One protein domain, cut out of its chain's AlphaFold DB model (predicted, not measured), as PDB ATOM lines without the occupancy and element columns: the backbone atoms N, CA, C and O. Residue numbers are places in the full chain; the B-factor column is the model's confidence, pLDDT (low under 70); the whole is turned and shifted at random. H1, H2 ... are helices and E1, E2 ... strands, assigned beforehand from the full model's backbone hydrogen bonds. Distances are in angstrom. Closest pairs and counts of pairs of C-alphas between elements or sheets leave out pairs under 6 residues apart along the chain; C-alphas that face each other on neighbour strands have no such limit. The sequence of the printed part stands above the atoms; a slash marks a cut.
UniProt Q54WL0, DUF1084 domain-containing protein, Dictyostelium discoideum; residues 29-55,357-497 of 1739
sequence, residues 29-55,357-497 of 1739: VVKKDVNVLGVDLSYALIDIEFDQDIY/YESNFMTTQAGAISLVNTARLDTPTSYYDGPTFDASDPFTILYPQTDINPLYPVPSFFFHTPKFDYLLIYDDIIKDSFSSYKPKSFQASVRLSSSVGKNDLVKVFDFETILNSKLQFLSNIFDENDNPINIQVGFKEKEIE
ATOM      1  N   VAL A  29     122.225 200.143 209.895       97.04
ATOM      2  CA  VAL A  29     120.893 200.738 209.881       97.04
ATOM      3  C   VAL A  29     120.161 200.375 211.172       97.04
ATOM      4  O   VAL A  29     120.246 199.242 211.649       97.04
ATOM      5  N   VAL A  30     119.471 201.351 211.749       95.73
ATOM      6  CA  VAL A  30     118.722 201.246 213.007       95.73
ATOM      7  C   VAL A  30     117.278 201.653 212.746       95.73
ATOM      8  O   VAL A  30     117.052 202.694 212.136       95.73
ATOM      9  N   LYS A  31     116.297 200.886 213.227       95.11
ATOM     10  CA  LYS A  31     114.899 201.341 213.257       95.11
ATOM     11  C   LYS A  31     114.657 202.155 214.529       95.11
ATOM     12  O   LYS A  31     114.931 201.658 215.620       95.11
ATOM     13  N   LYS A  32     114.133 203.375 214.400       93.85
ATOM     14  CA  LYS A  32     113.589 204.158 215.522       93.85
ATOM     15  C   LYS A  32     112.127 204.490 215.238       93.85
ATOM     16  O   LYS A  32     111.819 205.032 214.180       93.85
ATOM     17  N   ASP A  33     111.261 204.173 216.191       90.72
ATOM     18  CA  ASP A  33     109.857 204.582 216.206       90.72
ATOM     19  C   ASP A  33     109.691 205.643 217.303       90.72
ATOM     20  O   ASP A  33     110.171 205.452 218.421       90.72
ATOM     21  N   VAL A  34     109.068 206.773 216.977       88.36
ATOM     22  CA  VAL A  34     108.933 207.956 217.844       88.36
ATOM     23  C   VAL A  34     107.540 208.558 217.667       88.36
ATOM     24  O   VAL A  34     106.964 208.422 216.595       88.36
ATOM     25  N   ASN A  35     106.998 209.260 218.663       85.46
ATOM     26  CA  ASN A  35     105.799 210.081 218.477       85.46
ATOM     27  C   ASN A  35     106.155 211.556 218.676       85.46
ATOM     28  O   ASN A  35     106.596 211.930 219.761       85.46
ATOM     29  N   VAL A  36     105.944 212.383 217.652       85.42
ATOM     30  CA  VAL A  36     106.277 213.813 217.635       85.42
ATOM     31  C   VAL A  36     105.002 214.623 217.433       85.42
ATOM     32  O   VAL A  36     104.356 214.530 216.396       85.42
ATOM     33  N   LEU A  37     104.617 215.398 218.447       80.71
ATOM     34  CA  LEU A  37     103.401 216.221 218.511       80.71
ATOM     35  C   LEU A  37     102.101 215.469 218.157       80.71
ATOM     36  O   LEU A  37     101.185 216.015 217.540       80.71
ATOM     37  N   GLY A  38     102.008 214.198 218.560       75.36
ATOM     38  CA  GLY A  38     100.858 213.349 218.249       75.36
ATOM     39  C   GLY A  38     100.882 212.814 216.813       75.36
ATOM     40  O   GLY A  38      99.815 212.567 216.237       75.36
ATOM     41  N   VAL A  39     102.073 212.682 216.223       79.05
ATOM     42  CA  VAL A  39     102.330 211.978 214.962       79.05
ATOM     43  C   VAL A  39     103.362 210.884 215.212       79.05
ATOM     44  O   VAL A  39     104.509 211.181 215.539       79.05
ATOM     45  N   ASP A  40     102.972 209.621 215.059       85.56
ATOM     46  CA  ASP A  40     103.906 208.495 215.127       85.56
ATOM     47  C   ASP A  40     104.760 208.472 213.860       85.56
ATOM     48  O   ASP A  40     104.234 208.489 212.753       85.56
ATOM     49  N   LEU A  41     106.078 208.426 213.993       89.54
ATOM     50  CA  LEU A  41     107.031 208.397 212.894       89.54
ATOM     51  C   LEU A  41     107.926 207.176 213.056       89.54
ATOM     52  O   LEU A  41     108.437 206.900 214.140       89.54
ATOM     53  N   SER A  42     108.150 206.464 211.959       92.83
ATOM     54  CA  SER A  42     109.102 205.363 211.895       92.83
ATOM     55  C   SER A  42     110.231 205.751 210.953       92.83
ATOM     56  O   SER A  42     109.977 206.129 209.808       92.83
ATOM     57  N   TYR A  43     111.471 205.650 211.420       95.23
ATOM     58  CA  TYR A  43     112.672 205.978 210.658       95.23
ATOM     59  C   TYR A  43     113.638 204.793 210.601       95.23
ATOM     60  O   TYR A  43     113.836 204.083 211.588       95.23
ATOM     61  N   ALA A  44     114.302 204.629 209.458       97.20
ATOM     62  CA  ALA A  44     115.537 203.866 209.337       97.20
ATOM     63  C   ALA A  44     116.719 204.841 209.325       97.20
ATOM     64  O   ALA A  44     116.840 205.662 208.419       97.20
ATOM     65  N   LEU A  45     117.580 204.761 210.334       96.96
ATOM     66  CA  LEU A  45     118.740 205.631 210.502       96.96
ATOM     67  C   LEU A  45     119.999 204.903 210.059       96.96
ATOM     68  O   LEU A  45     120.356 203.872 210.625       96.96
ATOM     69  N   ILE A  46     120.638 205.443 209.030       97.72
ATOM     70  CA  ILE A  46     121.859 204.946 208.411       97.72
ATOM     71  C   ILE A  46     123.052 205.612 209.097       97.72
ATOM     72  O   ILE A  46     123.106 206.834 209.220       97.72
ATOM     73  N   ASP A  47     124.025 204.800 209.504       97.20
ATOM     74  CA  ASP A  47     125.273 205.221 210.137       97.20
ATOM     75  C   ASP A  47     126.446 204.498 209.474       97.20
ATOM     76  O   ASP A  47     126.557 203.270 209.553       97.20
ATOM     77  N   ILE A  48     127.310 205.256 208.804       97.21
ATOM     78  CA  ILE A  48     128.516 204.754 208.146       97.21
ATOM     79  C   ILE A  48     129.722 205.357 208.866       97.21
ATOM     80  O   ILE A  48     129.779 206.569 209.067       97.21
ATOM     81  N   GLU A  49     130.685 204.523 209.265       96.76
ATOM     82  CA  GLU A  49     131.959 204.949 209.858       96.76
ATOM     83  C   GLU A  49     133.127 204.607 208.924       96.76
ATOM     84  O   GLU A  49     133.244 203.483 208.424       96.76
ATOM     85  N   PHE A  50     134.032 205.564 208.742       94.97
ATOM     86  CA  PHE A  50     135.203 205.487 207.875       94.97
ATOM     87  C   PHE A  50     136.506 205.423 208.680       94.97
ATOM     88  O   PHE A  50     136.556 205.720 209.879       94.97
ATOM     89  N   ASP A  51     137.606 205.040 208.034       93.20
ATOM     90  CA  ASP A  51     138.951 205.121 208.612       93.20
ATOM     91  C   ASP A  51     139.536 206.549 208.616       93.20
ATOM     92  O   ASP A  51     140.378 206.878 209.465       93.20
ATOM     93  N   GLN A  52     139.036 207.414 207.734       91.83
ATOM     94  CA  GLN A  52     139.518 208.774 207.469       91.83
ATOM     95  C   GLN A  52     138.423 209.837 207.661       91.83
ATOM     96  O   GLN A  52     137.234 209.516 207.661       91.83
ATOM     97  N   ASP A  53     138.823 211.091 207.884       90.21
ATOM     98  CA  ASP A  53     137.890 212.225 207.936       90.21
ATOM     99  C   ASP A  53     137.369 212.594 206.536       90.21
ATOM    100  O   ASP A  53     138.030 212.359 205.522       90.21
ATOM    101  N   ILE A  54     136.161 213.166 206.498       91.95
ATOM    102  CA  ILE A  54     135.459 213.565 205.272       91.95
ATOM    103  C   ILE A  54     135.612 215.075 205.072       91.95
ATOM    104  O   ILE A  54     135.459 215.860 206.013       91.95
ATOM    105  N   TYR A  55     135.851 215.479 203.829       92.23
ATOM    106  CA  TYR A  55     135.980 216.870 203.407       92.23
ATOM    107  C   TYR A  55     135.022 217.180 202.257       92.23
ATOM    108  O   TYR A  55     134.683 216.310 201.451       92.23
ATOM    109  N   TYR A 357     134.472 218.564 210.725       77.02
ATOM    110  CA  TYR A 357     134.871 218.481 212.135       77.02
ATOM    111  C   TYR A 357     135.491 219.773 212.687       77.02
ATOM    112  O   TYR A 357     135.123 220.242 213.758       77.02
ATOM    113  N   GLU A 358     136.482 220.336 211.986       68.29
ATOM    114  CA  GLU A 358     137.356 221.378 212.558       68.29
ATOM    115  C   GLU A 358     136.725 222.779 212.593       68.29
ATOM    116  O   GLU A 358     137.270 223.702 213.206       68.29
ATOM    117  N   SER A 359     135.584 222.969 211.931       63.62
ATOM    118  CA  SER A 359     134.911 224.260 211.894       63.62
ATOM    119  C   SER A 359     134.011 224.445 213.120       63.62
ATOM    120  O   SER A 359     132.856 224.035 213.132       63.62
ATOM    121  N   ASN A 360     134.490 225.217 214.106       65.57
ATOM    122  CA  ASN A 360     133.701 225.753 215.240       65.57
ATOM    123  C   ASN A 360     132.458 226.589 214.825       65.57
ATOM    124  O   ASN A 360     131.810 227.208 215.667       65.57
ATOM    125  N   PHE A 361     132.170 226.667 213.526       66.07
ATOM    126  CA  PHE A 361     131.088 227.411 212.894       66.07
ATOM    127  C   PHE A 361     130.024 226.494 212.265       66.07
ATOM    128  O   PHE A 361     128.969 226.994 211.880       66.07
ATOM    129  N   MET A 362     130.267 225.179 212.150       76.45
ATOM    130  CA  MET A 362     129.254 224.221 211.699       76.45
ATOM    131  C   MET A 362     128.430 223.713 212.881       76.45
ATOM    132  O   MET A 362     128.847 222.832 213.629       76.45
ATOM    133  N   THR A 363     127.232 224.272 213.025       81.78
ATOM    134  CA  THR A 363     126.151 223.662 213.806       81.78
ATOM    135  C   THR A 363     125.578 222.454 213.056       81.78
ATOM    136  O   THR A 363     125.822 222.289 211.858       81.78
ATOM    137  N   THR A 364     124.778 221.624 213.730       81.78
ATOM    138  CA  THR A 364     124.071 220.490 213.098       81.78
ATOM    139  C   THR A 364     123.319 220.910 211.831       81.78
ATOM    140  O   THR A 364     123.412 220.235 210.809       81.78
ATOM    141  N   GLN A 365     122.645 222.064 211.862       82.00
ATOM    142  CA  GLN A 365     121.959 222.644 210.709       82.00
ATOM    143  C   GLN A 365     122.905 222.978 209.558       82.00
ATOM    144  O   GLN A 365     122.742 222.453 208.455       82.00
ATOM    145  N   ALA A 366     123.928 223.793 209.819       84.37
ATOM    146  CA  ALA A 366     124.947 224.131 208.833       84.37
ATOM    147  C   ALA A 366     125.582 222.881 208.200       84.37
ATOM    148  O   ALA A 366     125.811 222.838 206.990       84.37
ATOM    149  N   GLY A 367     125.870 221.867 209.019       88.09
ATOM    150  CA  GLY A 367     126.532 220.635 208.616       88.09
ATOM    151  C   GLY A 367     125.653 219.695 207.789       88.09
ATOM    152  O   GLY A 367     126.119 219.201 206.763       88.09
ATOM    153  N   ALA A 368     124.390 219.487 208.174       89.39
ATOM    154  CA  ALA A 368     123.443 218.658 207.423       89.39
ATOM    155  C   ALA A 368     123.161 219.265 206.043       89.39
ATOM    156  O   ALA A 368     123.322 218.593 205.027       89.39
ATOM    157  N   ILE A 369     122.876 220.573 205.995       87.95
ATOM    158  CA  ILE A 369     122.717 221.319 204.741       87.95
ATOM    159  C   ILE A 369     123.997 221.223 203.892       87.95
ATOM    160  O   ILE A 369     123.933 220.969 202.693       87.95
ATOM    161  N   SER A 370     125.184 221.350 204.498       88.55
ATOM    162  CA  SER A 370     126.455 221.198 203.771       88.55
ATOM    163  C   SER A 370     126.659 219.802 203.161       88.55
ATOM    164  O   SER A 370     127.473 219.671 202.242       88.55
ATOM    165  N   LEU A 371     125.961 218.771 203.648       91.02
ATOM    166  CA  LEU A 371     126.021 217.385 203.168       91.02
ATOM    167  C   LEU A 371     124.890 217.014 202.188       91.02
ATOM    168  O   LEU A 371     124.929 215.921 201.620       91.02
ATOM    169  N   VAL A 372     123.933 217.908 201.927       89.47
ATOM    170  CA  VAL A 372     122.914 217.754 200.872       89.47
ATOM    171  C   VAL A 372     123.579 217.441 199.524       89.47
ATOM    172  O   VAL A 372     124.701 217.889 199.245       89.47
ATOM    173  N   ASN A 373     122.908 216.620 198.708       87.76
ATOM    174  CA  ASN A 373     123.369 216.163 197.394       87.76
ATOM    175  C   ASN A 373     124.724 215.409 197.398       87.76
ATOM    176  O   ASN A 373     125.396 215.331 196.372       87.76
ATOM    177  N   THR A 374     125.187 214.859 198.532       92.74
ATOM    178  CA  THR A 374     126.461 214.095 198.581       92.74
ATOM    179  C   THR A 374     126.308 212.578 198.464       92.74
ATOM    180  O   THR A 374     127.264 211.869 198.132       92.74
ATOM    181  N   ALA A 375     125.097 212.072 198.684       94.44
ATOM    182  CA  ALA A 375     124.755 210.666 198.562       94.44
ATOM    183  C   ALA A 375     123.308 210.493 198.082       94.44
ATOM    184  O   ALA A 375     122.482 211.388 198.251       94.44
ATOM    185  N   ARG A 376     123.005 209.310 197.546       94.45
ATOM    186  CA  ARG A 376     121.640 208.844 197.267       94.45
ATOM    187  C   ARG A 376     121.432 207.421 197.769       94.45
ATOM    188  O   ARG A 376     122.391 206.659 197.917       94.45
ATOM    189  N   LEU A 377     120.183 207.052 198.005       95.58
ATOM    190  CA  LEU A 377     119.762 205.722 198.417       95.58
ATOM    191  C   LEU A 377     119.245 204.925 197.211       95.58
ATOM    192  O   LEU A 377     118.132 205.152 196.748       95.58
ATOM    193  N   ASP A 378     120.025 203.952 196.740       94.60
ATOM    194  CA  ASP A 378     119.606 202.979 195.728       94.60
ATOM    195  C   ASP A 378     118.757 201.878 196.403       94.60
ATOM    196  O   ASP A 378     119.291 201.001 197.095       94.60
ATOM    197  N   THR A 379     117.437 201.889 196.201       93.99
ATOM    198  CA  THR A 379     116.520 200.831 196.675       93.99
ATOM    199  C   THR A 379     116.308 199.749 195.599       93.99
ATOM    200  O   THR A 379     116.687 199.940 194.440       93.99
ATOM    201  N   PRO A 380     115.675 198.601 195.913       90.45
ATOM    202  CA  PRO A 380     115.405 197.554 194.921       90.45
ATOM    203  C   PRO A 380     114.499 197.956 193.738       90.45
ATOM    204  O   PRO A 380     114.446 197.213 192.757       90.45
ATOM    205  N   THR A 381     113.763 199.072 193.823       87.40
ATOM    206  CA  THR A 381     112.763 199.500 192.817       87.40
ATOM    207  C   THR A 381     112.977 200.907 192.258       87.40
ATOM    208  O   THR A 381     112.437 201.225 191.202       87.40
ATOM    209  N   SER A 382     113.708 201.755 192.977       88.62
ATOM    210  CA  SER A 382     113.823 203.207 192.765       88.62
ATOM    211  C   SER A 382     115.080 203.725 193.471       88.62
ATOM    212  O   SER A 382     115.654 203.000 194.286       88.62
ATOM    213  N   TYR A 383     115.508 204.955 193.212       89.09
ATOM    214  CA  TYR A 383     116.473 205.632 194.079       89.09
ATOM    215  C   TYR A 383     115.850 206.902 194.663       89.09
ATOM    216  O   TYR A 383     114.879 207.416 194.113       89.09
ATOM    217  N   TYR A 384     116.409 207.373 195.774       90.29
ATOM    218  CA  TYR A 384     116.026 208.625 196.425       90.29
ATOM    219  C   TYR A 384     117.298 209.413 196.702       90.29
ATOM    220  O   TYR A 384     118.200 208.913 197.376       90.29
ATOM    221  N   ASP A 385     117.395 210.616 196.161       86.18
ATOM    222  CA  ASP A 385     118.387 211.603 196.558       86.18
ATOM    223  C   ASP A 385     117.751 212.660 197.472       86.18
ATOM    224  O   ASP A 385     116.561 212.628 197.781       86.18
ATOM    225  N   GLY A 386     118.600 213.540 197.993       83.83
ATOM    226  CA  GLY A 386     118.201 214.752 198.694       83.83
ATOM    227  C   GLY A 386     118.909 215.915 198.011       83.83
ATOM    228  O   GLY A 386     120.035 216.231 198.410       83.83
ATOM    229  N   PRO A 387     118.342 216.475 196.926       81.81
ATOM    230  CA  PRO A 387     119.025 217.467 196.097       81.81
ATOM    231  C   PRO A 387     118.993 218.863 196.733       81.81
ATOM    232  O   PRO A 387     119.919 219.647 196.544       81.81
ATOM    233  N   THR A 388     117.972 219.136 197.547       84.20
ATOM    234  CA  THR A 388     117.875 220.262 198.484       84.20
ATOM    235  C   THR A 388     117.351 219.742 199.824       84.20
ATOM    236  O   THR A 388     116.710 218.689 199.861       84.20
ATOM    237  N   PHE A 389     117.605 220.436 200.940       82.27
ATOM    238  CA  PHE A 389     117.154 219.966 202.260       82.27
ATOM    239  C   PHE A 389     115.620 219.862 202.355       82.27
ATOM    240  O   PHE A 389     115.099 218.902 202.915       82.27
ATOM    241  N   ASP A 390     114.892 220.789 201.728       77.60
ATOM    242  CA  ASP A 390     113.428 220.772 201.663       77.60
ATOM    243  C   ASP A 390     112.868 219.607 200.822       77.60
ATOM    244  O   ASP A 390     111.849 219.026 201.185       77.60
ATOM    245  N   ALA A 391     113.563 219.208 199.752       80.29
ATOM    246  CA  ALA A 391     113.185 218.077 198.904       80.29
ATOM    247  C   ALA A 391     113.693 216.717 199.428       80.29
ATOM    248  O   ALA A 391     113.471 215.689 198.798       80.29
ATOM    249  N   SER A 392     114.380 216.687 200.576       82.64
ATOM    250  CA  SER A 392     115.012 215.484 201.140       82.64
ATOM    251  C   SER A 392     114.042 214.598 201.947       82.64
ATOM    252  O   SER A 392     114.373 214.122 203.035       82.64
ATOM    253  N   ASP A 393     112.829 214.377 201.436       83.05
ATOM    254  CA  ASP A 393     111.811 213.480 202.003       83.05
ATOM    255  C   ASP A 393     111.393 212.465 200.921       83.05
ATOM    256  O   ASP A 393     110.999 212.879 199.832       83.05
ATOM    257  N   PRO A 394     111.478 211.139 201.149       90.89
ATOM    258  CA  PRO A 394     111.670 210.451 202.427       90.89
ATOM    259  C   PRO A 394     113.123 210.199 202.859       90.89
ATOM    260  O   PRO A 394     113.309 209.583 203.908       90.89
ATOM    261  N   PHE A 395     114.136 210.592 202.076       93.84
ATOM    262  CA  PHE A 395     115.555 210.339 202.370       93.84
ATOM    263  C   PHE A 395     116.305 211.637 202.700       93.84
ATOM    264  O   PHE A 395     116.570 212.450 201.817       93.84
ATOM    265  N   THR A 396     116.690 211.805 203.967       93.42
ATOM    266  CA  THR A 396     117.361 213.010 204.475       93.42
ATOM    267  C   THR A 396     118.799 212.717 204.879       93.42
ATOM    268  O   THR A 396     119.071 211.768 205.611       93.42
ATOM    269  N   ILE A 397     119.745 213.550 204.443       93.14
ATOM    270  CA  ILE A 397     121.137 213.473 204.900       93.14
ATOM    271  C   ILE A 397     121.267 214.241 206.221       93.14
ATOM    272  O   ILE A 397     120.809 215.377 206.334       93.14
ATOM    273  N   LEU A 398     121.885 213.616 207.225       92.09
ATOM    274  CA  LEU A 398     122.029 214.165 208.573       92.09
ATOM    275  C   LEU A 398     123.475 214.590 208.840       92.09
ATOM    276  O   LEU A 398     124.428 214.038 208.285       92.09
ATOM    277  N   TYR A 399     123.651 215.548 209.747       90.65
ATOM    278  CA  TYR A 399     124.977 215.840 210.278       90.65
ATOM    279  C   TYR A 399     125.419 214.712 211.227       90.65
ATOM    280  O   TYR A 399     124.613 214.288 212.055       90.65
ATOM    281  N   PRO A 400     126.672 214.224 211.155       91.50
ATOM    282  CA  PRO A 400     127.116 213.108 211.983       91.50
ATOM    283  C   PRO A 400     127.101 213.432 213.483       91.50
ATOM    284  O   PRO A 400     127.919 214.212 213.969       91.50
ATOM    285  N   GLN A 401     126.213 212.785 214.235       90.04
ATOM    286  CA  GLN A 401     126.057 212.939 215.684       90.04
ATOM    287  C   GLN A 401     126.321 211.622 216.426       90.04
ATOM    288  O   GLN A 401     126.214 210.525 215.871       90.04
ATOM    289  N   THR A 402     126.689 211.715 217.706       88.63
ATOM    290  CA  THR A 402     126.880 210.544 218.580       88.63
ATOM    291  C   THR A 402     125.588 209.815 218.928       88.63
ATOM    292  O   THR A 402     125.636 208.618 219.209       88.63
ATOM    293  N   ASP A 403     124.461 210.522 218.907       88.05
ATOM    294  CA  ASP A 403     123.111 209.972 218.980       88.05
ATOM    295  C   ASP A 403     122.346 210.505 217.767       88.05
ATOM    296  O   ASP A 403     122.289 211.716 217.565       88.05
ATOM    297  N   ILE A 404     121.855 209.612 216.908       90.95
ATOM    298  CA  ILE A 404     121.343 209.998 215.589       90.95
ATOM    299  C   ILE A 404     119.904 210.480 215.738       90.95
ATOM    300  O   ILE A 404     119.011 209.682 216.050       90.95
ATOM    301  N   ASN A 405     119.692 211.772 215.485       89.74
ATOM    302  CA  ASN A 405     118.398 212.427 215.595       89.74
ATOM    303  C   ASN A 405     117.853 212.858 214.212       89.74
ATOM    304  O   ASN A 405     118.228 213.918 213.718       89.74
ATOM    305  N   PRO A 406     116.933 212.099 213.579       90.76
ATOM    306  CA  PRO A 406     116.278 212.501 212.327       90.76
ATOM    307  C   PRO A 406     115.332 213.702 212.466       90.76
ATOM    308  O   PRO A 406     114.797 214.148 211.459       90.76
ATOM    309  N   LEU A 407     115.078 214.193 213.682       88.01
ATOM    310  CA  LEU A 407     114.249 215.370 213.947       88.01
ATOM    311  C   LEU A 407     115.082 216.660 213.999       88.01
ATOM    312  O   LEU A 407     114.532 217.726 214.258       88.01
ATOM    313  N   TYR A 408     116.403 216.595 213.788       82.45
ATOM    314  CA  TYR A 408     117.229 217.796 213.746       82.45
ATOM    315  C   TYR A 408     118.333 217.717 212.667       82.45
ATOM    316  O   TYR A 408     119.192 216.837 212.740       82.45
ATOM    317  N   PRO A 409     118.354 218.634 211.678       80.36
ATOM    318  CA  PRO A 409     117.462 219.790 211.521       80.36
ATOM    319  C   PRO A 409     116.039 219.360 211.172       80.36
ATOM    320  O   PRO A 409     115.836 218.246 210.700       80.36
ATOM    321  N   VAL A 410     115.069 220.232 211.437       80.26
ATOM    322  CA  VAL A 410     113.635 219.928 211.336       80.26
ATOM    323  C   VAL A 410     113.285 219.451 209.916       80.26
ATOM    324  O   VAL A 410     113.393 220.250 208.985       80.26
ATOM    325  N   PRO A 411     112.860 218.187 209.717       82.96
ATOM    326  CA  PRO A 411     112.464 217.672 208.407       82.96
ATOM    327  C   PRO A 411     111.389 218.513 207.718       82.96
ATOM    328  O   PRO A 411     110.409 218.919 208.346       82.96
ATOM    329  N   SER A 412     111.528 218.686 206.402       75.73
ATOM    330  CA  SER A 412     110.637 219.517 205.582       75.73
ATOM    331  C   SER A 412     109.160 219.125 205.674       75.73
ATOM    332  O   SER A 412     108.287 219.986 205.750       75.73
ATOM    333  N   PHE A 413     108.896 217.821 205.789       79.68
ATOM    334  CA  PHE A 413     107.583 217.224 206.052       79.68
ATOM    335  C   PHE A 413     106.780 217.922 207.166       79.68
ATOM    336  O   PHE A 413     105.554 218.028 207.066       79.68
ATOM    337  N   PHE A 414     107.443 218.407 208.222       75.87
ATOM    338  CA  PHE A 414     106.748 219.069 209.322       75.87
ATOM    339  C   PHE A 414     106.146 220.414 208.903       75.87
ATOM    340  O   PHE A 414     105.006 220.679 209.262       75.87
ATOM    341  N   PHE A 415     106.815 221.212 208.064       69.57
ATOM    342  CA  PHE A 415     106.295 222.515 207.613       69.57
ATOM    343  C   PHE A 415     105.085 222.412 206.665       69.57
ATOM    344  O   PHE A 415     104.480 223.427 206.334       69.57
ATOM    345  N   HIS A 416     104.726 221.200 206.229       64.73
ATOM    346  CA  HIS A 416     103.576 220.932 205.358       64.73
ATOM    347  C   HIS A 416     102.420 220.208 206.068       64.73
ATOM    348  O   HIS A 416     101.424 219.869 205.431       64.73
ATOM    349  N   THR A 417     102.540 219.930 207.370       65.69
ATOM    350  CA  THR A 417     101.560 219.130 208.119       65.69
ATOM    351  C   THR A 417     100.791 220.015 209.115       65.69
ATOM    352  O   THR A 417     101.412 220.494 210.059       65.69
ATOM    353  N   PRO A 418      99.446 220.147 209.035       61.25
ATOM    354  CA  PRO A 418      98.671 221.112 209.839       61.25
ATOM    355  C   PRO A 418      98.832 221.050 211.367       61.25
ATOM    356  O   PRO A 418      98.662 222.047 212.066       61.25
ATOM    357  N   LYS A 419      99.202 219.889 211.930       64.39
ATOM    358  CA  LYS A 419      99.544 219.777 213.366       64.39
ATOM    359  C   LYS A 419     100.772 220.609 213.774       64.39
ATOM    360  O   LYS A 419     100.972 220.839 214.965       64.39
ATOM    361  N   PHE A 420     101.570 221.046 212.806       68.32
ATOM    362  CA  PHE A 420     102.815 221.786 212.964       68.32
ATOM    363  C   PHE A 420     102.719 223.222 212.403       68.32
ATOM    364  O   PHE A 420     103.723 223.923 212.391       68.32
ATOM    365  N   ASP A 421     101.529 223.720 212.039       64.14
ATOM    366  CA  ASP A 421     101.331 225.129 211.623       64.14
ATOM    367  C   ASP A 421     101.757 226.140 212.713       64.14
ATOM    368  O   ASP A 421     102.048 227.303 212.441       64.14
ATOM    369  N   TYR A 422     101.812 225.682 213.967       60.45
ATOM    370  CA  TYR A 422     102.249 226.423 215.156       60.45
ATOM    371  C   TYR A 422     103.713 226.126 215.552       60.45
ATOM    372  O   TYR A 422     104.087 226.295 216.715       60.45
ATOM    373  N   LEU A 423     104.522 225.573 214.642       63.56
ATOM    374  CA  LEU A 423     105.868 225.071 214.926       63.56
ATOM    375  C   LEU A 423     106.959 226.057 214.475       63.56
ATOM    376  O   LEU A 423     107.597 225.886 213.438       63.56
ATOM    377  N   LEU A 424     107.220 227.077 215.291       63.25
ATOM    378  CA  LEU A 424     108.327 228.014 215.078       63.25
ATOM    379  C   LEU A 424     109.585 227.566 215.836       63.25
ATOM    380  O   LEU A 424     109.978 228.220 216.802       63.25
ATOM    381  N   ILE A 425     110.214 226.460 215.415       62.60
ATOM    382  CA  ILE A 425     111.375 225.890 216.128       62.60
ATOM    383  C   ILE A 425     112.527 226.891 216.198       62.60
ATOM    384  O   ILE A 425     113.132 227.250 215.191       62.60
ATOM    385  N   TYR A 426     112.846 227.299 217.426       63.12
ATOM    386  CA  TYR A 426     114.073 228.012 217.755       63.12
ATOM    387  C   TYR A 426     115.153 226.996 218.146       63.12
ATOM    388  O   TYR A 426     114.970 226.236 219.101       63.12
ATOM    389  N   ASP A 427     116.296 227.022 217.457       58.41
ATOM    390  CA  ASP A 427     117.405 226.068 217.661       58.41
ATOM    391  C   ASP A 427     117.951 226.042 219.098       58.41
ATOM    392  O   ASP A 427     118.480 225.029 219.556       58.41
ATOM    393  N   ASP A 428     117.781 227.140 219.842       56.27
ATOM    394  CA  ASP A 428     118.209 227.281 221.237       56.27
ATOM    395  C   ASP A 428     117.649 226.205 222.177       56.27
ATOM    396  O   ASP A 428     118.275 225.894 223.193       56.27
ATOM    397  N   ILE A 429     116.492 225.622 221.850       58.26
ATOM    398  CA  ILE A 429     115.783 224.677 222.721       58.26
ATOM    399  C   ILE A 429     116.330 223.240 222.575       58.26
ATOM    400  O   ILE A 429     116.180 222.434 223.494       58.26
ATOM    401  N   ILE A 430     117.036 222.921 221.479       61.43
ATOM    402  CA  ILE A 430     117.691 221.614 221.244       61.43
ATOM    403  C   ILE A 430     119.224 221.748 221.377       61.43
ATOM    404  O   ILE A 430     119.993 221.159 220.618       61.43
ATOM    405  N   LYS A 431     119.707 222.545 222.343       58.01
ATOM    406  CA  LYS A 431     121.147 222.796 222.543       58.01
ATOM    407  C   LYS A 431     121.919 221.613 223.159       58.01
ATOM    408  O   LYS A 431     122.281 221.611 224.333       58.01
ATOM    409  N   ASP A 432     122.229 220.649 222.293       56.88
ATOM    410  CA  ASP A 432     123.476 219.864 222.229       56.88
ATOM    411  C   ASP A 432     123.963 219.087 223.473       56.88
ATOM    412  O   ASP A 432     125.147 218.765 223.587       56.88
ATOM    413  N   SER A 433     123.078 218.671 224.382       55.78
ATOM    414  CA  SER A 433     123.470 217.770 225.483       55.78
ATOM    415  C   SER A 433     123.818 216.335 225.038       55.78
ATOM    416  O   SER A 433     124.595 215.672 225.726       55.78
ATOM    417  N   PHE A 434     123.311 215.860 223.888       62.86
ATOM    418  CA  PHE A 434     123.601 214.515 223.343       62.86
ATOM    419  C   PHE A 434     124.207 214.499 221.931       62.86
ATOM    420  O   PHE A 434     124.885 213.537 221.556       62.86
ATOM    421  N   SER A 435     124.001 215.558 221.153       66.63
ATOM    422  CA  SER A 435     124.379 215.684 219.741       66.63
ATOM    423  C   SER A 435     125.832 216.134 219.532       66.63
ATOM    424  O   SER A 435     126.140 216.931 218.650       66.63
ATOM    425  N   SER A 436     126.772 215.584 220.310       80.30
ATOM    426  CA  SER A 436     128.195 215.800 220.026       80.30
ATOM    427  C   SER A 436     128.550 215.232 218.645       80.30
ATOM    428  O   SER A 436     128.111 214.136 218.287       80.30
ATOM    429  N   TYR A 437     129.318 215.979 217.851       85.44
ATOM    430  CA  TYR A 437     129.684 215.554 216.500       85.44
ATOM    431  C   TYR A 437     130.450 214.223 216.513       85.44
ATOM    432  O   TYR A 437     131.378 214.027 217.305       85.44
ATOM    433  N   LYS A 438     130.087 213.321 215.598       90.72
ATOM    434  CA  LYS A 438     130.722 212.014 215.419       90.72
ATOM    435  C   LYS A 438     131.750 212.081 214.274       90.72
ATOM    436  O   LYS A 438     131.357 212.006 213.108       90.72
ATOM    437  N   PRO A 439     133.064 212.185 214.561       88.64
ATOM    438  CA  PRO A 439     134.090 212.247 213.521       88.64
ATOM    439  C   PRO A 439     134.149 210.965 212.693       88.64
ATOM    440  O   PRO A 439     133.800 209.881 213.170       88.64
ATOM    441  N   LYS A 440     134.640 211.092 211.454       92.49
ATOM    442  CA  LYS A 440     134.794 209.980 210.497       92.49
ATOM    443  C   LYS A 440     133.500 209.207 210.239       92.49
ATOM    444  O   LYS A 440     133.530 207.992 210.063       92.49
ATOM    445  N   SER A 441     132.361 209.895 210.227       93.97
ATOM    446  CA  SER A 441     131.051 209.280 210.024       93.97
ATOM    447  C   SER A 441     130.209 210.049 209.006       93.97
ATOM    448  O   SER A 441     130.405 211.244 208.807       93.97
ATOM    449  N   PHE A 442     129.293 209.345 208.345       95.34
ATOM    450  CA  PHE A 442     128.227 209.903 207.519       95.34
ATOM    451  C   PHE A 442     126.904 209.288 207.968       95.34
ATOM    452  O   PHE A 442     126.834 208.074 208.186       95.34
ATOM    453  N   GLN A 443     125.872 210.117 208.110       95.89
ATOM    454  CA  GLN A 443     124.574 209.704 208.633       95.89
ATOM    455  C   GLN A 443     123.441 210.178 207.729       95.89
ATOM    456  O   GLN A 443     123.533 211.216 207.078       95.89
ATOM    457  N   ALA A 444     122.371 209.396 207.684       96.02
ATOM    458  CA  ALA A 444     121.158 209.731 206.953       96.02
ATOM    459  C   ALA A 444     119.942 209.071 207.610       96.02
ATOM    460  O   ALA A 444     120.074 208.083 208.334       96.02
ATOM    461  N   SER A 445     118.755 209.588 207.336       95.58
ATOM    462  CA  SER A 445     117.479 209.022 207.751       95.58
ATOM    463  C   SER A 445     116.611 208.700 206.544       95.58
ATOM    464  O   SER A 445     116.623 209.391 205.531       95.58
ATOM    465  N   VAL A 446     115.832 207.629 206.667       96.18
ATOM    466  CA  VAL A 446     114.751 207.297 205.741       96.18
ATOM    467  C   VAL A 446     113.457 207.235 206.535       96.18
ATOM    468  O   VAL A 446     113.357 206.415 207.451       96.18
ATOM    469  N   ARG A 447     112.453 208.054 206.205       94.30
ATOM    470  CA  ARG A 447     111.115 207.909 206.797       94.30
ATOM    471  C   ARG A 447     110.458 206.647 206.236       94.30
ATOM    472  O   ARG A 447     110.177 206.557 205.047       94.30
ATOM    473  N   LEU A 448     110.201 205.674 207.104       93.35
ATOM    474  CA  LEU A 448     109.503 204.425 206.791       93.35
ATOM    475  C   LEU A 448     107.986 204.628 206.797       93.35
ATOM    476  O   LEU A 448     107.293 204.154 205.899       93.35
ATOM    477  N   SER A 449     107.469 205.353 207.793       88.70
ATOM    478  CA  SER A 449     106.048 205.692 207.921       88.70
ATOM    479  C   SER A 449     105.827 206.933 208.789       88.70
ATOM    480  O   SER A 449     106.681 207.281 209.605       88.70
ATOM    481  N   SER A 450     104.661 207.557 208.648       86.07
ATOM    482  CA  SER A 450     104.113 208.566 209.561       86.07
ATOM    483  C   SER A 450     102.639 208.257 209.853       86.07
ATOM    484  O   SER A 450     101.961 207.730 208.983       86.07
ATOM    485  N   SER A 451     102.121 208.535 211.050       75.69
ATOM    486  CA  SER A 451     100.710 208.335 211.409       75.69
ATOM    487  C   SER A 451     100.201 209.499 212.239       75.69
ATOM    488  O   SER A 451     100.683 209.716 213.349       75.69
ATOM    489  N   VAL A 452      99.229 210.263 211.737       67.97
ATOM    490  CA  VAL A 452      98.636 211.364 212.513       67.97
ATOM    491  C   VAL A 452      97.581 210.787 213.468       67.97
ATOM    492  O   VAL A 452      96.398 210.677 213.151       67.97
ATOM    493  N   GLY A 453      98.046 210.361 214.647       64.15
ATOM    494  CA  GLY A 453      97.288 209.537 215.598       64.15
ATOM    495  C   GLY A 453      96.931 208.152 215.041       64.15
ATOM    496  O   GLY A 453      97.399 207.752 213.972       64.15
ATOM    497  N   LYS A 454      96.035 207.443 215.740       56.17
ATOM    498  CA  LYS A 454      95.487 206.122 215.364       56.17
ATOM    499  C   LYS A 454      94.996 205.970 213.917       56.17
ATOM    500  O   LYS A 454      94.849 204.828 213.492       56.17
ATOM    501  N   ASN A 455      94.690 207.060 213.211       53.39
ATOM    502  CA  ASN A 455      93.893 207.057 211.985       53.39
ATOM    503  C   ASN A 455      94.702 207.248 210.686       53.39
ATOM    504  O   ASN A 455      94.476 206.512 209.732       53.39
ATOM    505  N   ASP A 456      95.669 208.164 210.620       63.96
ATOM    506  CA  ASP A 456      96.210 208.616 209.323       63.96
ATOM    507  C   ASP A 456      97.618 208.076 209.009       63.96
ATOM    508  O   ASP A 456      98.578 208.841 208.906       63.96
ATOM    509  N   LEU A 457      97.744 206.750 208.857       70.20
ATOM    510  CA  LEU A 457      99.013 206.056 208.580       70.20
ATOM    511  C   LEU A 457      99.459 206.159 207.103       70.20
ATOM    512  O   LEU A 457      98.972 205.430 206.237       70.20
ATOM    513  N   VAL A 458     100.482 206.975 206.843       74.66
ATOM    514  CA  VAL A 458     101.326 206.968 205.638       74.66
ATOM    515  C   VAL A 458     102.408 205.897 205.788       74.66
ATOM    516  O   VAL A 458     103.237 205.980 206.690       74.66
ATOM    517  N   LYS A 459     102.486 204.915 204.884       81.03
ATOM    518  CA  LYS A 459     103.617 203.970 204.827       81.03
ATOM    519  C   LYS A 459     104.409 204.175 203.539       81.03
ATOM    520  O   LYS A 459     103.887 203.932 202.458       81.03
ATOM    521  N   VAL A 460     105.668 204.586 203.670       85.17
ATOM    522  CA  VAL A 460     106.578 204.862 202.548       85.17
ATOM    523  C   VAL A 460     107.415 203.626 202.202       85.17
ATOM    524  O   VAL A 460     107.458 203.211 201.048       85.17
ATOM    525  N   PHE A 461     108.035 202.991 203.204       89.64
ATOM    526  CA  PHE A 461     108.880 201.809 203.013       89.64
ATOM    527  C   PHE A 461     108.697 200.763 204.113       89.64
ATOM    528  O   PHE A 461     108.322 201.058 205.246       89.64
ATOM    529  N   ASP A 462     109.062 199.524 203.789       89.93
ATOM    530  CA  ASP A 462     109.383 198.499 204.778       89.93
ATOM    531  C   ASP A 462     110.854 198.595 205.204       89.93
ATOM    532  O   ASP A 462     111.738 198.844 204.384       89.93
ATOM    533  N   PHE A 463     111.139 198.335 206.485       94.51
ATOM    534  CA  PHE A 463     112.511 198.338 207.011       94.51
ATOM    535  C   PHE A 463     113.417 197.328 206.282       94.51
ATOM    536  O   PHE A 463     114.579 197.620 206.006       94.51
ATOM    537  N   GLU A 464     112.866 196.177 205.877       95.84
ATOM    538  CA  GLU A 464     113.566 195.177 205.058       95.84
ATOM    539  C   GLU A 464     113.951 195.717 203.667       95.84
ATOM    540  O   GLU A 464     115.009 195.363 203.143       95.84
ATOM    541  N   THR A 465     113.161 196.623 203.079       95.23
ATOM    542  CA  THR A 465     113.525 197.303 201.827       95.23
ATOM    543  C   THR A 465     114.771 198.159 202.029       95.23
ATOM    544  O   THR A 465     115.694 198.086 201.219       95.23
ATOM    545  N   ILE A 466     114.846 198.912 203.133       96.88
ATOM    546  CA  ILE A 466     116.006 199.759 203.444       96.88
ATOM    547  C   ILE A 466     117.233 198.912 203.788       96.88
ATOM    548  O   ILE A 466     118.310 199.180 203.267       96.88
ATOM    549  N   LEU A 467     117.078 197.832 204.557       96.72
ATOM    550  CA  LEU A 467     118.166 196.897 204.869       96.72
ATOM    551  C   LEU A 467     118.785 196.258 203.606       96.72
ATOM    552  O   LEU A 467     119.991 196.014 203.569       96.72
ATOM    553  N   ASN A 468     117.977 196.025 202.565       97.14
ATOM    554  CA  ASN A 468     118.423 195.527 201.255       97.14
ATOM    555  C   ASN A 468     118.825 196.635 200.255       97.14
ATOM    556  O   ASN A 468     119.256 196.321 199.142       97.14
ATOM    557  N   SER A 469     118.685 197.910 200.625       97.54
ATOM    558  CA  SER A 469     119.109 199.059 199.814       97.54
ATOM    559  C   SER A 469     120.619 199.311 199.947       97.54
ATOM    560  O   SER A 469     121.320 198.663 200.732       97.54
ATOM    561  N   LYS A 470     121.145 200.258 199.167       97.65
ATOM    562  CA  LYS A 470     122.539 200.711 199.246       97.65
ATOM    563  C   LYS A 470     122.610 202.226 199.254       97.65
ATOM    564  O   LYS A 470     121.905 202.873 198.492       97.65
ATOM    565  N   LEU A 471     123.527 202.787 200.031       96.37
ATOM    566  CA  LEU A 471     123.913 204.184 199.879       96.37
ATOM    567  C   LEU A 471     124.995 204.306 198.796       96.37
ATOM    568  O   LEU A 471     126.018 203.624 198.880       96.37
ATOM    569  N   GLN A 472     124.793 205.172 197.808       95.68
ATOM    570  CA  GLN A 472     125.794 205.544 196.810       95.68
ATOM    571  C   GLN A 472     126.289 206.970 197.070       95.68
ATOM    572  O   GLN A 472     125.495 207.905 197.079       95.68
ATOM    573  N   PHE A 473     127.603 207.144 197.226       94.42
ATOM    574  CA  PHE A 473     128.223 208.469 197.326       94.42
ATOM    575  C   PHE A 473     128.493 209.073 195.942       94.42
ATOM    576  O   PHE A 473     128.980 208.388 195.041       94.42
ATOM    577  N   LEU A 474     128.195 210.364 195.775       91.69
ATOM    578  CA  LEU A 474     128.128 211.034 194.467       91.69
ATOM    579  C   LEU A 474     129.450 211.691 194.020       91.69
ATOM    580  O   LEU A 474     129.459 212.529 193.124       91.69
ATOM    581  N   SER A 475     130.594 211.280 194.584       90.01
ATOM    582  CA  SER A 475     131.946 211.756 194.203       90.01
ATOM    583  C   SER A 475     132.221 213.261 194.407       90.01
ATOM    584  O   SER A 475     133.159 213.799 193.817       90.01
ATOM    585  N   ASN A 476     131.437 213.933 195.253       87.78
ATOM    586  CA  ASN A 476     131.575 215.351 195.628       87.78
ATOM    587  C   ASN A 476     131.960 215.566 197.112       87.78
ATOM    588  O   ASN A 476     132.003 216.701 197.593       87.78
ATOM    589  N   ILE A 477     132.275 214.481 197.823       93.12
ATOM    590  CA  ILE A 477     132.975 214.469 199.112       93.12
ATOM    591  C   ILE A 477     134.286 213.690 198.981       93.12
ATOM    592  O   ILE A 477     134.410 212.804 198.131       93.12
ATOM    593  N   PHE A 478     135.271 214.046 199.804       93.01
ATOM    594  CA  PHE A 478     136.675 213.682 199.616       93.01
ATOM    595  C   PHE A 478     137.321 213.181 200.911       93.01
ATOM    596  O   PHE A 478     136.899 213.566 202.003       93.01
ATOM    597  N   ASP A 479     138.349 212.341 200.789       91.51
ATOM    598  CA  ASP A 479     139.162 211.875 201.920       91.51
ATOM    599  C   ASP A 479     140.267 212.880 202.326       91.51
ATOM    600  O   ASP A 479     140.457 213.929 201.702       91.51
ATOM    601  N   GLU A 480     141.034 212.550 203.374       89.91
ATOM    602  CA  GLU A 480     142.181 213.343 203.861       89.91
ATOM    603  C   GLU A 480     143.247 213.625 202.770       89.91
ATOM    604  O   GLU A 480     144.002 214.602 202.875       89.91
ATOM    605  N   ASN A 481     143.289 212.796 201.716       90.19
ATOM    606  CA  ASN A 481     144.247 212.805 200.608       90.19
ATOM    607  C   ASN A 481     143.675 213.401 199.302       90.19
ATOM    608  O   ASN A 481     144.322 213.297 198.259       90.19
ATOM    609  N   ASP A 482     142.497 214.032 199.354       88.55
ATOM    610  CA  ASP A 482     141.752 214.615 198.229       88.55
ATOM    611  C   ASP A 482     141.191 213.611 197.195       88.55
ATOM    612  O   ASP A 482     140.793 214.028 196.101       88.55
ATOM    613  N   ASN A 483     141.111 212.313 197.505       90.56
ATOM    614  CA  ASN A 483     140.448 211.347 196.620       90.56
ATOM    615  C   ASN A 483     138.917 211.471 196.741       90.56
ATOM    616  O   ASN A 483     138.415 211.572 197.864       90.56
ATOM    617  N   PRO A 484     138.149 211.419 195.635       90.41
ATOM    618  CA  PRO A 484     136.689 211.410 195.691       90.41
ATOM    619  C   PRO A 484     136.164 210.102 196.294       90.41
ATOM    620  O   PRO A 484     136.570 209.003 195.904       90.41
ATOM    621  N   ILE A 485     135.199 210.210 197.202       91.67
ATOM    622  CA  ILE A 485     134.513 209.058 197.787       91.67
ATOM    623  C   ILE A 485     133.424 208.609 196.802       91.67
ATOM    624  O   ILE A 485     132.331 209.171 196.747       91.67
ATOM    625  N   ASN A 486     133.745 207.592 195.999       89.50
ATOM    626  CA  ASN A 486     132.841 206.970 195.027       89.50
ATOM    627  C   ASN A 486     132.653 205.483 195.358       89.50
ATOM    628  O   ASN A 486     133.279 204.603 194.764       89.50
ATOM    629  N   ILE A 487     131.835 205.204 196.374       92.64
ATOM    630  CA  ILE A 487     131.568 203.846 196.856       92.64
ATOM    631  C   ILE A 487     130.063 203.610 197.011       92.64
ATOM    632  O   ILE A 487     129.304 204.530 197.312       92.64
ATOM    633  N   GLN A 488     129.648 202.354 196.831       94.84
ATOM    634  CA  GLN A 488     128.320 201.871 197.214       94.84
ATOM    635  C   GLN A 488     128.426 201.050 198.498       94.84
ATOM    636  O   GLN A 488     129.224 200.112 198.575       94.84
ATOM    637  N   VAL A 489     127.593 201.368 199.484       96.06
ATOM    638  CA  VAL A 489     127.634 200.782 200.824       96.06
ATOM    639  C   VAL A 489     126.275 200.161 201.150       96.06
ATOM    640  O   VAL A 489     125.265 200.852 201.183       96.06
ATOM    641  N   GLY A 490     126.243 198.845 201.369       96.42
ATOM    642  CA  GLY A 490     125.069 198.152 201.919       96.42
ATOM    643  C   GLY A 490     125.072 198.179 203.449       96.42
ATOM    644  O   GLY A 490     126.117 198.414 204.063       96.42
ATOM    645  N   PHE A 491     123.925 197.917 204.069       97.25
ATOM    646  CA  PHE A 491     123.739 198.067 205.514       97.25
ATOM    647  C   PHE A 491     123.732 196.730 206.268       97.25
ATOM    648  O   PHE A 491     123.570 195.653 205.693       97.25
ATOM    649  N   LYS A 492     123.905 196.810 207.587       97.00
ATOM    650  CA  LYS A 492     123.618 195.735 208.544       97.00
ATOM    651  C   LYS A 492     122.716 196.291 209.634       97.00
ATOM    652  O   LYS A 492     122.901 197.428 210.043       97.00
ATOM    653  N   GLU A 493     121.784 195.502 210.135       96.56
ATOM    654  CA  GLU A 493     120.985 195.918 211.286       96.56
ATOM    655  C   GLU A 493     121.877 196.101 212.530       96.56
ATOM    656  O   GLU A 493     122.766 195.284 212.791       96.56
ATOM    657  N   LYS A 494     121.665 197.196 213.271       94.33
ATOM    658  CA  LYS A 494     122.276 197.465 214.582       94.33
ATOM    659  C   LYS A 494     121.167 197.486 215.631       94.33
ATOM    660  O   LYS A 494     120.305 198.359 215.606       94.33
ATOM    661  N   GLU A 495     121.227 196.553 216.574       90.78
ATOM    662  CA  GLU A 495     120.404 196.596 217.786       90.78
ATOM    663  C   GLU A 495     120.905 197.726 218.707       90.78
ATOM    664  O   GLU A 495     122.116 197.921 218.857       90.78
ATOM    665  N   ILE A 496     119.987 198.490 219.313       92.26
ATOM    666  CA  ILE A 496     120.329 199.513 220.313       92.26
ATOM    667  C   ILE A 496     120.236 198.897 221.713       92.26
ATOM    668  O   ILE A 496     119.176 198.420 222.118       92.26
ATOM    669  N   GLU A 497     121.334 198.936 222.468       92.20
ATOM    670  CA  GLU A 497     121.380 198.501 223.868       92.20
ATOM    671  C   GLU A 497     120.926 199.621 224.830       92.20
ATOM    672  O   GLU A 497     121.154 200.804 224.586       92.20
TER     673      GLU A 497
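Overview. This is residues 29 to 55 and 357 to 497 of the 1739 residues of the protein "DUF1084 domain-containing protein" of Dictyostelium discoideum (UniProt Q54WL0). Two sheets stand partly face to face as a sandwich with crossed strands: a long, twisted sheet built on E1, E2 and E6, with the shorter E5 and E7 beside E6, and a small sheet of E4, E3, E8 and E9 over part of it. H1 sits beside E5, H4 packs over E2, and the stretch from H2 through H3 to E6 swings out as a wide loop. The printed part has 168 residues with four named helices and nine named strands, in the order E1 E2 H1 E3 E4 E5 H2 H3 E6 E7 H4 E8 E9; the small sheet runs E4 E3 E8 E9, and the neighbour pairs of both sheets are antiparallel. The class is mixed, helices and strands, with under half of the residues in named elements. The whole is compact, with a radius of gyration of the C-alphas of 15.8 A and spans of 51 by 39 by 33 A.

Arrangement. E1, residues 29 to 36, and E2, residues 39 to 50, form a hairpin, with N 32 and O 43 2.9 A apart, within hydrogen-bond range. On the other side of E2 lies E6, residues 441 to 452, antiparallel to it at 167 degrees, with N 44 and O 446 2.8 A apart. E6 bends by 53 degrees at residue 449. Beside E6, on the side away from E2, lie E5, residues 395 to 398, with N 396 and O 445 2.9 A apart, and E7, residues 456 to 459, with N 450 and O 458 2.9 A apart; E6 and E7 form a hairpin. H1, residues 364 to 371, is on this branched sheet but at the sheet's level, at a height of 1.2 A on a local plane fitted to just 6 of its C-alphas; its closest pair with E5 is the C-alphas of Ala 368 and Leu 398, 4.8 A apart. H4, residues 463 to 467, lies over E2 at a height over the sheet of 8.6 A. In the second sheet, E3, residues 375 to 378, forms a hairpin with E4, residues 383 to 385, with N 377 and O 384 2.8 A apart. E8, residues 470 to 473, is the antiparallel neighbour of E3, with N 376 and O 472 2.9 A apart, and forms a hairpin with E9, residues 488 to 490, with N 471 and O 489 2.8 A apart. The two sheets make a sandwich, two sheets face to face, with strands at 67 degrees; the closest C-alphas of E4 and E5 are those of Tyr 384 and Phe 395, 6.2 A apart. H2, residues 412 to 416, and H3, residues 427 to 430, are apart. In H1 and H4 every O i to N i+4 pair is within hydrogen-bond range; H2 has 0 of 1, but 2 of 2 O i to N i+3 pairs, and H3 is too short for an i+4 pair.

Along the chain. E1 begins at C-alpha 29, (120.893, 200.738, 209.881), and measures 21.1 A. E2 measures 34.2 A, H1 10.6 A, E3 and E5 9.7 A each. E6 measures 32.6 A from C-alpha 441 at (131.051, 209.280, 210.024); E7 and E8 measure 9.8 A each. E9 ends at C-alpha 490, (125.069, 198.152, 201.919).

Size, cuts and confidence. The C-alphas farthest apart are those of Asn 455 and Asn 481, 51.9 A. Residues 56 to 356 are not printed, and C-alphas 55 and 357 are 8.9 A apart across this cut. The links E5 to H2 and E8 to E9 are long. The mean pLDDT of the printed part is 84.8; residues 358 to 361, 415 to 435 and 452 to 456 are under 70.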